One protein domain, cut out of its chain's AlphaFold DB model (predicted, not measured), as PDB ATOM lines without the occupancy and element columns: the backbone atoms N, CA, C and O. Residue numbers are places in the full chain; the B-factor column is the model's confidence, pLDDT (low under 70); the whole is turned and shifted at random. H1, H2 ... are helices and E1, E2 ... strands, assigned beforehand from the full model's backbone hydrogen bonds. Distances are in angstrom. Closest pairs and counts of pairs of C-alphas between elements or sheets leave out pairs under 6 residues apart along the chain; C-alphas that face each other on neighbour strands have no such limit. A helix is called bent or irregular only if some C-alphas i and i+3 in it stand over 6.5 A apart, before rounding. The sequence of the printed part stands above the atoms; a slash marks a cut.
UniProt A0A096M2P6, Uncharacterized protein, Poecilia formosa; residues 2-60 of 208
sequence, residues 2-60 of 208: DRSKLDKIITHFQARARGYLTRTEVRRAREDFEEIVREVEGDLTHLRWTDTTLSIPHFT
ATOM      1  N   ASP A   2     150.377  84.622 232.159       92.88
ATOM      2  CA  ASP A   2     149.626  85.369 233.179       92.88
ATOM      3  C   ASP A   2     148.257  85.809 232.653       92.88
ATOM      4  O   ASP A   2     148.147  86.305 231.529       92.88
ATOM      5  N   ARG A   3     147.220  85.679 233.485       95.25
ATOM      6  CA  ARG A   3     145.834  86.042 233.139       95.25
ATOM      7  C   ARG A   3     145.717  87.495 232.658       95.25
ATOM      8  O   ARG A   3     145.085  87.761 231.646       95.25
ATOM      9  N   SER A   4     146.457  88.406 233.290       94.19
ATOM     10  CA  SER A   4     146.521  89.824 232.908       94.19
ATOM     11  C   SER A   4     147.142  90.075 231.528       94.19
ATOM     12  O   SER A   4     146.794  91.048 230.859       94.19
ATOM     13  N   LYS A   5     148.067  89.219 231.075       95.75
ATOM     14  CA  LYS A   5     148.639  89.296 229.722       95.75
ATOM     15  C   LYS A   5     147.625  88.817 228.686       95.75
ATOM     16  O   LYS A   5     147.498  89.447 227.640       95.75
ATOM     17  N   LEU A   6     146.889  87.749 228.994       96.94
ATOM     18  CA  LEU A   6     145.836  87.228 228.123       96.94
ATOM     19  C   LEU A   6     144.708  88.254 227.926       96.94
ATOM     20  O   LEU A   6     144.343  88.531 226.785       96.94
ATOM     21  N   ASP A   7     144.233  88.890 228.999       97.19
ATOM     22  CA  ASP A   7     143.165  89.898 228.927       97.19
ATOM     23  C   ASP A   7     143.557  91.101 228.051       97.19
ATOM     24  O   ASP A   7     142.755  91.587 227.248       97.19
ATOM     25  N   LYS A   8     144.817  91.552 228.132       97.25
ATOM     26  CA  LYS A   8     145.346  92.614 227.258       97.25
ATOM     27  C   LYS A   8     145.335  92.199 225.789       97.25
ATOM     28  O   LYS A   8     144.904  92.978 224.941       97.25
ATOM     29  N   ILE A   9     145.778  90.980 225.483       97.88
ATOM     30  CA  ILE A   9     145.799  90.458 224.109       97.88
ATOM     31  C   ILE A   9     144.380  90.381 223.546       97.88
ATOM     32  O   ILE A   9     144.139  90.869 222.441       97.88
ATOM     33  N   ILE A  10     143.433  89.838 224.316       97.44
ATOM     34  CA  ILE A  10     142.027  89.743 223.909       97.44
ATOM     35  C   ILE A  10     141.443  91.138 223.679       97.44
ATOM     36  O   ILE A  10     140.809  91.368 222.652       97.44
ATOM     37  N   THR A  11     141.703  92.091 224.574       98.12
ATOM     38  CA  THR A  11     141.211  93.471 224.438       98.12
ATOM     39  C   THR A  11     141.753  94.138 223.172       98.12
ATOM     40  O   THR A  11     140.992  94.738 222.411       98.12
ATOM     41  N   HIS A  12     143.051  93.994 222.887       98.19
ATOM     42  CA  HIS A  12     143.647  94.511 221.652       98.19
ATOM     43  C   HIS A  12     143.066  93.847 220.404       98.19
ATOM     44  O   HIS A  12     142.794  94.532 219.416       98.19
ATOM     45  N   PHE A  13     142.851  92.532 220.446       98.25
ATOM     46  CA  PHE A  13     142.226  91.801 219.351       98.25
ATOM     47  C   PHE A  13     140.794  92.287 219.102       98.25
ATOM     48  O   PHE A  13     140.456  92.642 217.976       98.25
ATOM     49  N   GLN A  14     139.976  92.396 220.150       98.19
ATOM     50  CA  GLN A  14     138.604  92.895 220.061       98.19
ATOM     51  C   GLN A  14     138.550  94.328 219.528       98.19
ATOM     52  O   GLN A  14     137.732  94.629 218.660       98.19
ATOM     53  N   ALA A  15     139.436  95.207 220.000       97.75
ATOM     54  CA  ALA A  15     139.528  96.578 219.507       97.75
ATOM     55  C   ALA A  15     139.881  96.619 218.013       97.75
ATOM     56  O   ALA A  15     139.265  97.364 217.249       97.75
ATOM     57  N   ARG A  16     140.822  95.776 217.564       96.69
ATOM     58  CA  ARG A  16     141.174  95.654 216.142       96.69
ATOM     59  C   ARG A  16     140.031  95.090 215.308       96.69
ATOM     60  O   ARG A  16     139.766  95.643 214.248       96.69
ATOM     61  N   ALA A  17     139.338  94.060 215.787       97.62
ATOM     62  CA  ALA A  17     138.201  93.459 215.094       97.62
ATOM     63  C   ALA A  17     137.046  94.459 214.927       97.62
ATOM     64  O   ALA A  17     136.570  94.671 213.816       97.62
ATOM     65  N   ARG A  18     136.657  95.156 216.004       97.06
ATOM     66  CA  ARG A  18     135.630  96.216 215.959       97.06
ATOM     67  C   ARG A  18     136.041  97.363 215.035       97.06
ATOM     68  O   ARG A  18     135.237  97.828 214.232       97.06
ATOM     69  N   GLY A  19     137.302  97.789 215.111       95.44
ATOM     70  CA  GLY A  19     137.850  98.815 214.225       95.44
ATOM     71  C   GLY A  19     137.887  98.385 212.754       95.44
ATOM     72  O   GLY A  19     137.648  99.199 211.872       95.44
ATOM     73  N   TYR A  20     138.189  97.117 212.473       95.31
ATOM     74  CA  TYR A  20     138.195  96.573 211.117       95.31
ATOM     75  C   TYR A  20     136.786  96.536 210.522       95.31
ATOM     76  O   TYR A  20     136.592  97.042 209.420       95.31
ATOM     77  N   LEU A  21     135.806  96.009 211.263       96.25
ATOM     78  CA  LEU A  21     134.408  95.962 210.826       96.25
ATOM     79  C   LEU A  21     133.878  97.365 210.518       96.25
ATOM     80  O   LEU A  21     133.418  97.623 209.415       96.25
ATOM     81  N   THR A  22     134.042  98.300 211.457       93.19
ATOM     82  CA  THR A  22     133.585  99.688 211.276       93.19
ATOM     83  C   THR A  22     134.240 100.373 210.080       93.19
ATOM     84  O   THR A  22     133.543 100.957 209.259       93.19
ATOM     85  N   ARG A  23     135.566 100.266 209.915       91.31
ATOM     86  CA  ARG A  23     136.251 100.833 208.741       91.31
ATOM     87  C   ARG A  23     135.859 100.152 207.429       91.31
ATOM     88  O   ARG A  23     135.916 100.804 206.396       91.31
ATOM     89  N   THR A  24     135.478  98.876 207.455       92.75
ATOM     90  CA  THR A  24     135.000  98.162 206.261       92.75
ATOM     91  C   THR A  24     133.655  98.720 205.809       92.75
ATOM     92  O   THR A  24     133.510  99.069 204.642       92.75
ATOM     93  N   GLU A  25     132.713  98.902 206.735       92.94
ATOM     94  CA  GLU A  25     131.407  99.501 206.430       92.94
ATOM     95  C   GLU A  25     131.537 100.957 205.959       92.94
ATOM     96  O   GLU A  25     130.920 101.341 204.973       92.94
ATOM     97  N   VAL A  26     132.408 101.757 206.586       90.50
ATOM     98  CA  VAL A  26     132.672 103.139 206.139       90.50
ATOM     99  C   VAL A  26     133.254 103.178 204.722       90.50
ATOM    100  O   VAL A  26     132.905 104.061 203.944       90.50
ATOM    101  N   ARG A  27     134.125 102.225 204.359       89.81
ATOM    102  CA  ARG A  27     134.665 102.136 202.993       89.81
ATOM    103  C   ARG A  27     133.588 101.791 201.970       89.81
ATOM    104  O   ARG A  27     133.551 102.438 200.934       89.81
ATOM    105  N   ARG A  28     132.696 100.850 202.289       91.44
ATOM    106  CA  ARG A  28     131.543 100.521 201.436       91.44
ATOM    107  C   ARG A  28     130.628 101.722 201.239       91.44
ATOM    108  O   ARG A  28     130.336 102.080 200.112       91.44
ATOM    109  N   ALA A  29     130.276 102.413 202.323       91.00
ATOM    110  CA  ALA A  29     129.454 103.620 202.244       91.00
ATOM    111  C   ALA A  29     130.102 104.720 201.384       91.00
ATOM    112  O   ALA A  29     129.410 105.456 200.685       91.00
ATOM    113  N   ARG A  30     131.436 104.832 201.416       91.00
ATOM    114  CA  ARG A  30     132.187 105.729 200.530       91.00
ATOM    115  C   ARG A  30     132.095 105.306 199.061       91.00
ATOM    116  O   ARG A  30     131.872 106.169 198.221       91.00
ATOM    117  N   GLU A  31     132.252 104.021 198.760       92.12
ATOM    118  CA  GLU A  31     132.107 103.481 197.399       92.12
ATOM    119  C   GLU A  31     130.686 103.711 196.857       92.12
ATOM    120  O   GLU A  31     130.535 104.205 195.739       92.12
ATOM    121  N   ASP A  32     129.658 103.458 197.673       92.06
ATOM    122  CA  ASP A  32     128.252 103.717 197.332       92.06
ATOM    123  C   ASP A  32     128.009 105.208 197.049       92.06
ATOM    124  O   ASP A  32     127.333 105.572 196.087       92.06
ATOM    125  N   PHE A  33     128.581 106.097 197.868       92.00
ATOM    126  CA  PHE A  33     128.482 107.542 197.656       92.00
ATOM    127  C   PHE A  33     129.146 107.967 196.340       92.00
ATOM    128  O   PHE A  33     128.556 108.715 195.565       92.00
ATOM    129  N   GLU A  34     130.352 107.466 196.060       93.62
ATOM    130  CA  GLU A  34     131.060 107.718 194.802       93.62
ATOM    131  C   GLU A  34     130.286 107.170 193.587       93.62
ATOM    132  O   GLU A  34     130.314 107.776 192.517       93.62
ATOM    133  N   GLU A  35     129.563 106.053 193.718       93.56
ATOM    134  CA  GLU A  35     128.653 105.572 192.671       93.56
ATOM    135  C   GLU A  35     127.512 106.552 192.407       93.56
ATOM    136  O   GLU A  35     127.250 106.876 191.248       93.56
ATOM    137  N   ILE A  36     126.864 107.048 193.462       91.94
ATOM    138  CA  ILE A  36     125.760 108.006 193.341       91.94
ATOM    139  C   ILE A  36     126.243 109.301 192.682       91.94
ATOM    140  O   ILE A  36     125.599 109.780 191.752       91.94
ATOM    141  N   VAL A  37     127.383 109.848 193.116       91.44
ATOM    142  CA  VAL A  37     127.956 111.064 192.513       91.44
ATOM    143  C   VAL A  37     128.254 110.835 191.036       91.44
ATOM    144  O   VAL A  37     127.841 111.633 190.204       91.44
ATOM    145  N   ARG A  38     128.857 109.697 190.681       92.88
ATOM    146  CA  ARG A  38     129.129 109.356 189.280       92.88
ATOM    147  C   ARG A  38     127.857 109.209 188.445       92.88
ATOM    148  O   ARG A  38     127.873 109.533 187.267       92.88
ATOM    149  N   GLU A  39     126.764 108.712 189.018       91.94
ATOM    150  CA  GLU A  39     125.477 108.652 188.316       91.94
ATOM    151  C   GLU A  39     124.903 110.048 188.044       91.94
ATOM    152  O   GLU A  39     124.315 110.269 186.988       91.94
ATOM    153  N   VAL A  40     125.034 110.968 189.003       88.62
ATOM    154  CA  VAL A  40     124.425 112.303 188.931       88.62
ATOM    155  C   VAL A  40     125.278 113.278 188.118       88.62
ATOM    156  O   VAL A  40     124.750 113.956 187.243       88.62
ATOM    157  N   GLU A  41     126.579 113.344 188.397       86.25
ATOM    158  CA  GLU A  41     127.527 114.302 187.809       86.25
ATOM    159  C   GLU A  41     128.301 113.710 186.619       86.25
ATOM    160  O   GLU A  41     128.864 114.444 185.813       86.25
ATOM    161  N   GLY A  42     128.316 112.383 186.467       88.56
ATOM    162  CA  GLY A  42     129.047 111.683 185.405       88.56
ATOM    163  C   GLY A  42     130.504 111.360 185.752       88.56
ATOM    164  O   GLY A  42     131.049 110.383 185.233       88.56
ATOM    165  N   ASP A  43     131.132 112.111 186.661       90.44
ATOM    166  CA  ASP A  43     132.502 111.879 187.123       90.44
ATOM    167  C   ASP A  43     132.691 112.143 188.635       90.44
ATOM    168  O   ASP A  43     131.724 112.213 189.388       90.44
ATOM    169  N   LEU A  44     133.946 112.155 189.105       90.75
ATOM    170  CA  LEU A  44     134.320 112.421 190.506       90.75
ATOM    171  C   LEU A  44     135.277 113.615 190.631       90.75
ATOM    172  O   LEU A  44     135.960 113.756 191.644       90.75
ATOM    173  N   THR A  45     135.396 114.443 189.593       88.19
ATOM    174  CA  THR A  45     136.431 115.487 189.508       88.19
ATOM    175  C   THR A  45     136.282 116.545 190.597       88.19
ATOM    176  O   THR A  45     137.279 117.045 191.121       88.19
ATOM    177  N   HIS A  46     135.041 116.818 190.994       88.69
ATOM    178  CA  HIS A  46     134.717 117.778 192.037       88.69
ATOM    179  C   HIS A  46     134.667 117.161 193.440       88.69
ATOM    180  O   HIS A  46     134.637 117.906 194.420       88.69
ATOM    181  N   LEU A  47     134.709 115.830 193.579       91.00
ATOM    182  CA  LEU A  47     134.610 115.148 194.868       91.00
ATOM    183  C   LEU A  47     135.991 114.887 195.483       91.00
ATOM    184  O   LEU A  47     136.777 114.075 194.994       91.00
ATOM    185  N   ARG A  48     136.252 115.487 196.647       89.50
ATOM    186  CA  ARG A  48     137.409 115.170 197.496       89.50
ATOM    187  C   ARG A  48     136.971 114.596 198.838       89.50
ATOM    188  O   ARG A  48     135.953 114.990 199.397       89.50
ATOM    189  N   TRP A  49     137.784 113.714 199.404       90.12
ATOM    190  CA  TRP A  49     137.579 113.201 200.757       90.12
ATOM    191  C   TRP A  49     138.560 113.864 201.715       90.12
ATOM    192  O   TRP A  49     139.740 113.995 201.408       90.12
ATOM    193  N   THR A  50     138.074 114.289 202.878       85.25
ATOM    194  CA  THR A  50     138.928 114.883 203.914       85.25
ATOM    195  C   THR A  50     139.768 113.792 204.591       85.25
ATOM    196  O   THR A  50     139.213 112.784 205.028       85.25
ATOM    197  N   ASP A  51     141.077 114.008 204.756       74.25
ATOM    198  CA  ASP A  51     142.019 113.059 205.393       74.25
ATOM    199  C   ASP A  51     141.892 112.969 206.932       74.25
ATOM    200  O   ASP A  51     142.798 112.524 207.640       74.25
ATOM    201  N   THR A  52     140.770 113.416 207.494       73.88
ATOM    202  CA  THR A  52     140.485 113.323 208.928       73.88
ATOM    203  C   THR A  52     140.144 111.892 209.353       73.88
ATOM    204  O   THR A  52     139.858 111.023 208.533       73.88
ATOM    205  N   THR A  53     140.129 111.634 210.669       67.00
ATOM    206  CA  THR A  53     139.763 110.324 211.252       67.00
ATOM    207  C   THR A  53     138.403 109.797 210.784       67.00
ATOM    208  O   THR A  53     138.175 108.587 210.811       67.00
ATOM    209  N   LEU A  54     137.524 110.695 210.334       68.50
ATOM    210  CA  LEU A  54     136.327 110.403 209.559       68.50
ATOM    211  C   LEU A  54     136.499 111.035 208.175       68.50
ATOM    212  O   LEU A  54     136.706 112.246 208.078       68.50
ATOM    213  N   SER A  55     136.431 110.226 207.119       79.19
ATOM    214  CA  SER A  55     136.488 110.718 205.743       79.19
ATOM    215  C   SER A  55     135.154 111.369 205.390       79.19
ATOM    216  O   SER A  55     134.163 110.675 205.186       79.19
ATOM    217  N   ILE A  56     135.127 112.700 205.355       85.81
ATOM    218  CA  ILE A  56     133.942 113.491 205.000       85.81
ATOM    219  C   ILE A  56     134.084 113.938 203.536       85.81
ATOM    220  O   ILE A  56     135.154 114.465 203.195       85.81
ATOM    221  N   PRO A  57     133.059 113.734 202.685       89.50
ATOM    222  CA  PRO A  57     133.086 114.181 201.298       89.50
ATOM    223  C   PRO A  57     132.975 115.709 201.222       89.50
ATOM    224  O   PRO A  57     132.256 116.336 202.000       89.50
ATOM    225  N   HIS A  58     133.694 116.312 200.285       87.06
ATOM    226  CA  HIS A  58     133.732 117.749 200.048       87.06
ATOM    227  C   HIS A  58     133.735 118.006 198.543       87.06
ATOM    228  O   HIS A  58     134.523 117.402 197.823       87.06
ATOM    229  N   PHE A  59     132.912 118.944 198.083       88.50
ATOM    230  CA  PHE A  59     132.843 119.326 196.675       88.50
ATOM    231  C   PHE A  59     133.659 120.596 196.424       88.50
ATOM    232  O   PHE A  59     133.617 121.525 197.226       88.50
ATOM    233  N   THR A  60     134.477 120.621 195.375       82.50
ATOM    234  CA  THR A  60     135.367 121.756 195.049       82.50
ATOM    235  C   THR A  60     134.728 122.792 194.126       82.50
ATOM    236  O   THR A  60     135.289 123.865 193.952       82.50
TER     237      THR A  60
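AT A GLANCE: This is residues 2 to 60 of the 208 residues of an uncharacterized protein of Poecilia formosa (UniProt A0A096M2P6). One long helix, H1, makes the length of the domain, and after its last residues the chain folds back into a small two-stranded hairpin, E1 and E2, alongside the later part of the helix. Residues 2 to 22, of which 3 to 22 belong to H1, stick out free as a long arm. The printed part has 59 residues, with one named helix followed by two named strands; the sheet has the order E1 - E2 and is antiparallel. The class is mostly helix. The whole is extended, with a radius of gyration of the C-alphas of 17.6 A and spans of 58 by 18 by 9 A.

HOW THE PARTS SIT: H1, residues 3 to 41, is not bent, and each of its O i to N i+4 pairs is within hydrogen-bond range. A tight link of 5 residues joins it to E1, residues 47 to 49. E2, residues 57 to 59, is the antiparallel neighbour of E1, at 143 degrees between their directions, and the two form a hairpin. The C-alphas of Trp 49 and Pro 57 face each other at 4.6 A. N 48 and O 58 are within hydrogen-bond range at 2.8 A, as are N 58 and O 48 at 2.8 A. H1 and E2 are apart, with no C-alpha of the one within 8 A of the other.

IN THESE COORDINATES: H1 begins with C-alpha 3 at (145.834, 86.042, 233.139) and ends with C-alpha 41 at (127.527, 114.302, 187.809), 56.5 A from first to last C-alpha. E1, Leu 47 to Trp 49, and E2, Pro 57 to Phe 59, have three residues each. E2 ends with C-alpha 59 at (132.843, 119.326, 196.675).

THE WHOLE: The two C-alphas farthest apart, those of Asp 2 and Gly 42, are 58.3 A apart. Without residues 2 to 22, the body spans 27 by 19 by 8 A. The printed part has no cut, and the link from E1 to E2 is short, with 7 residues. The mean pLDDT of the printed part is 90.9, and residues 53 to 54 are under 70.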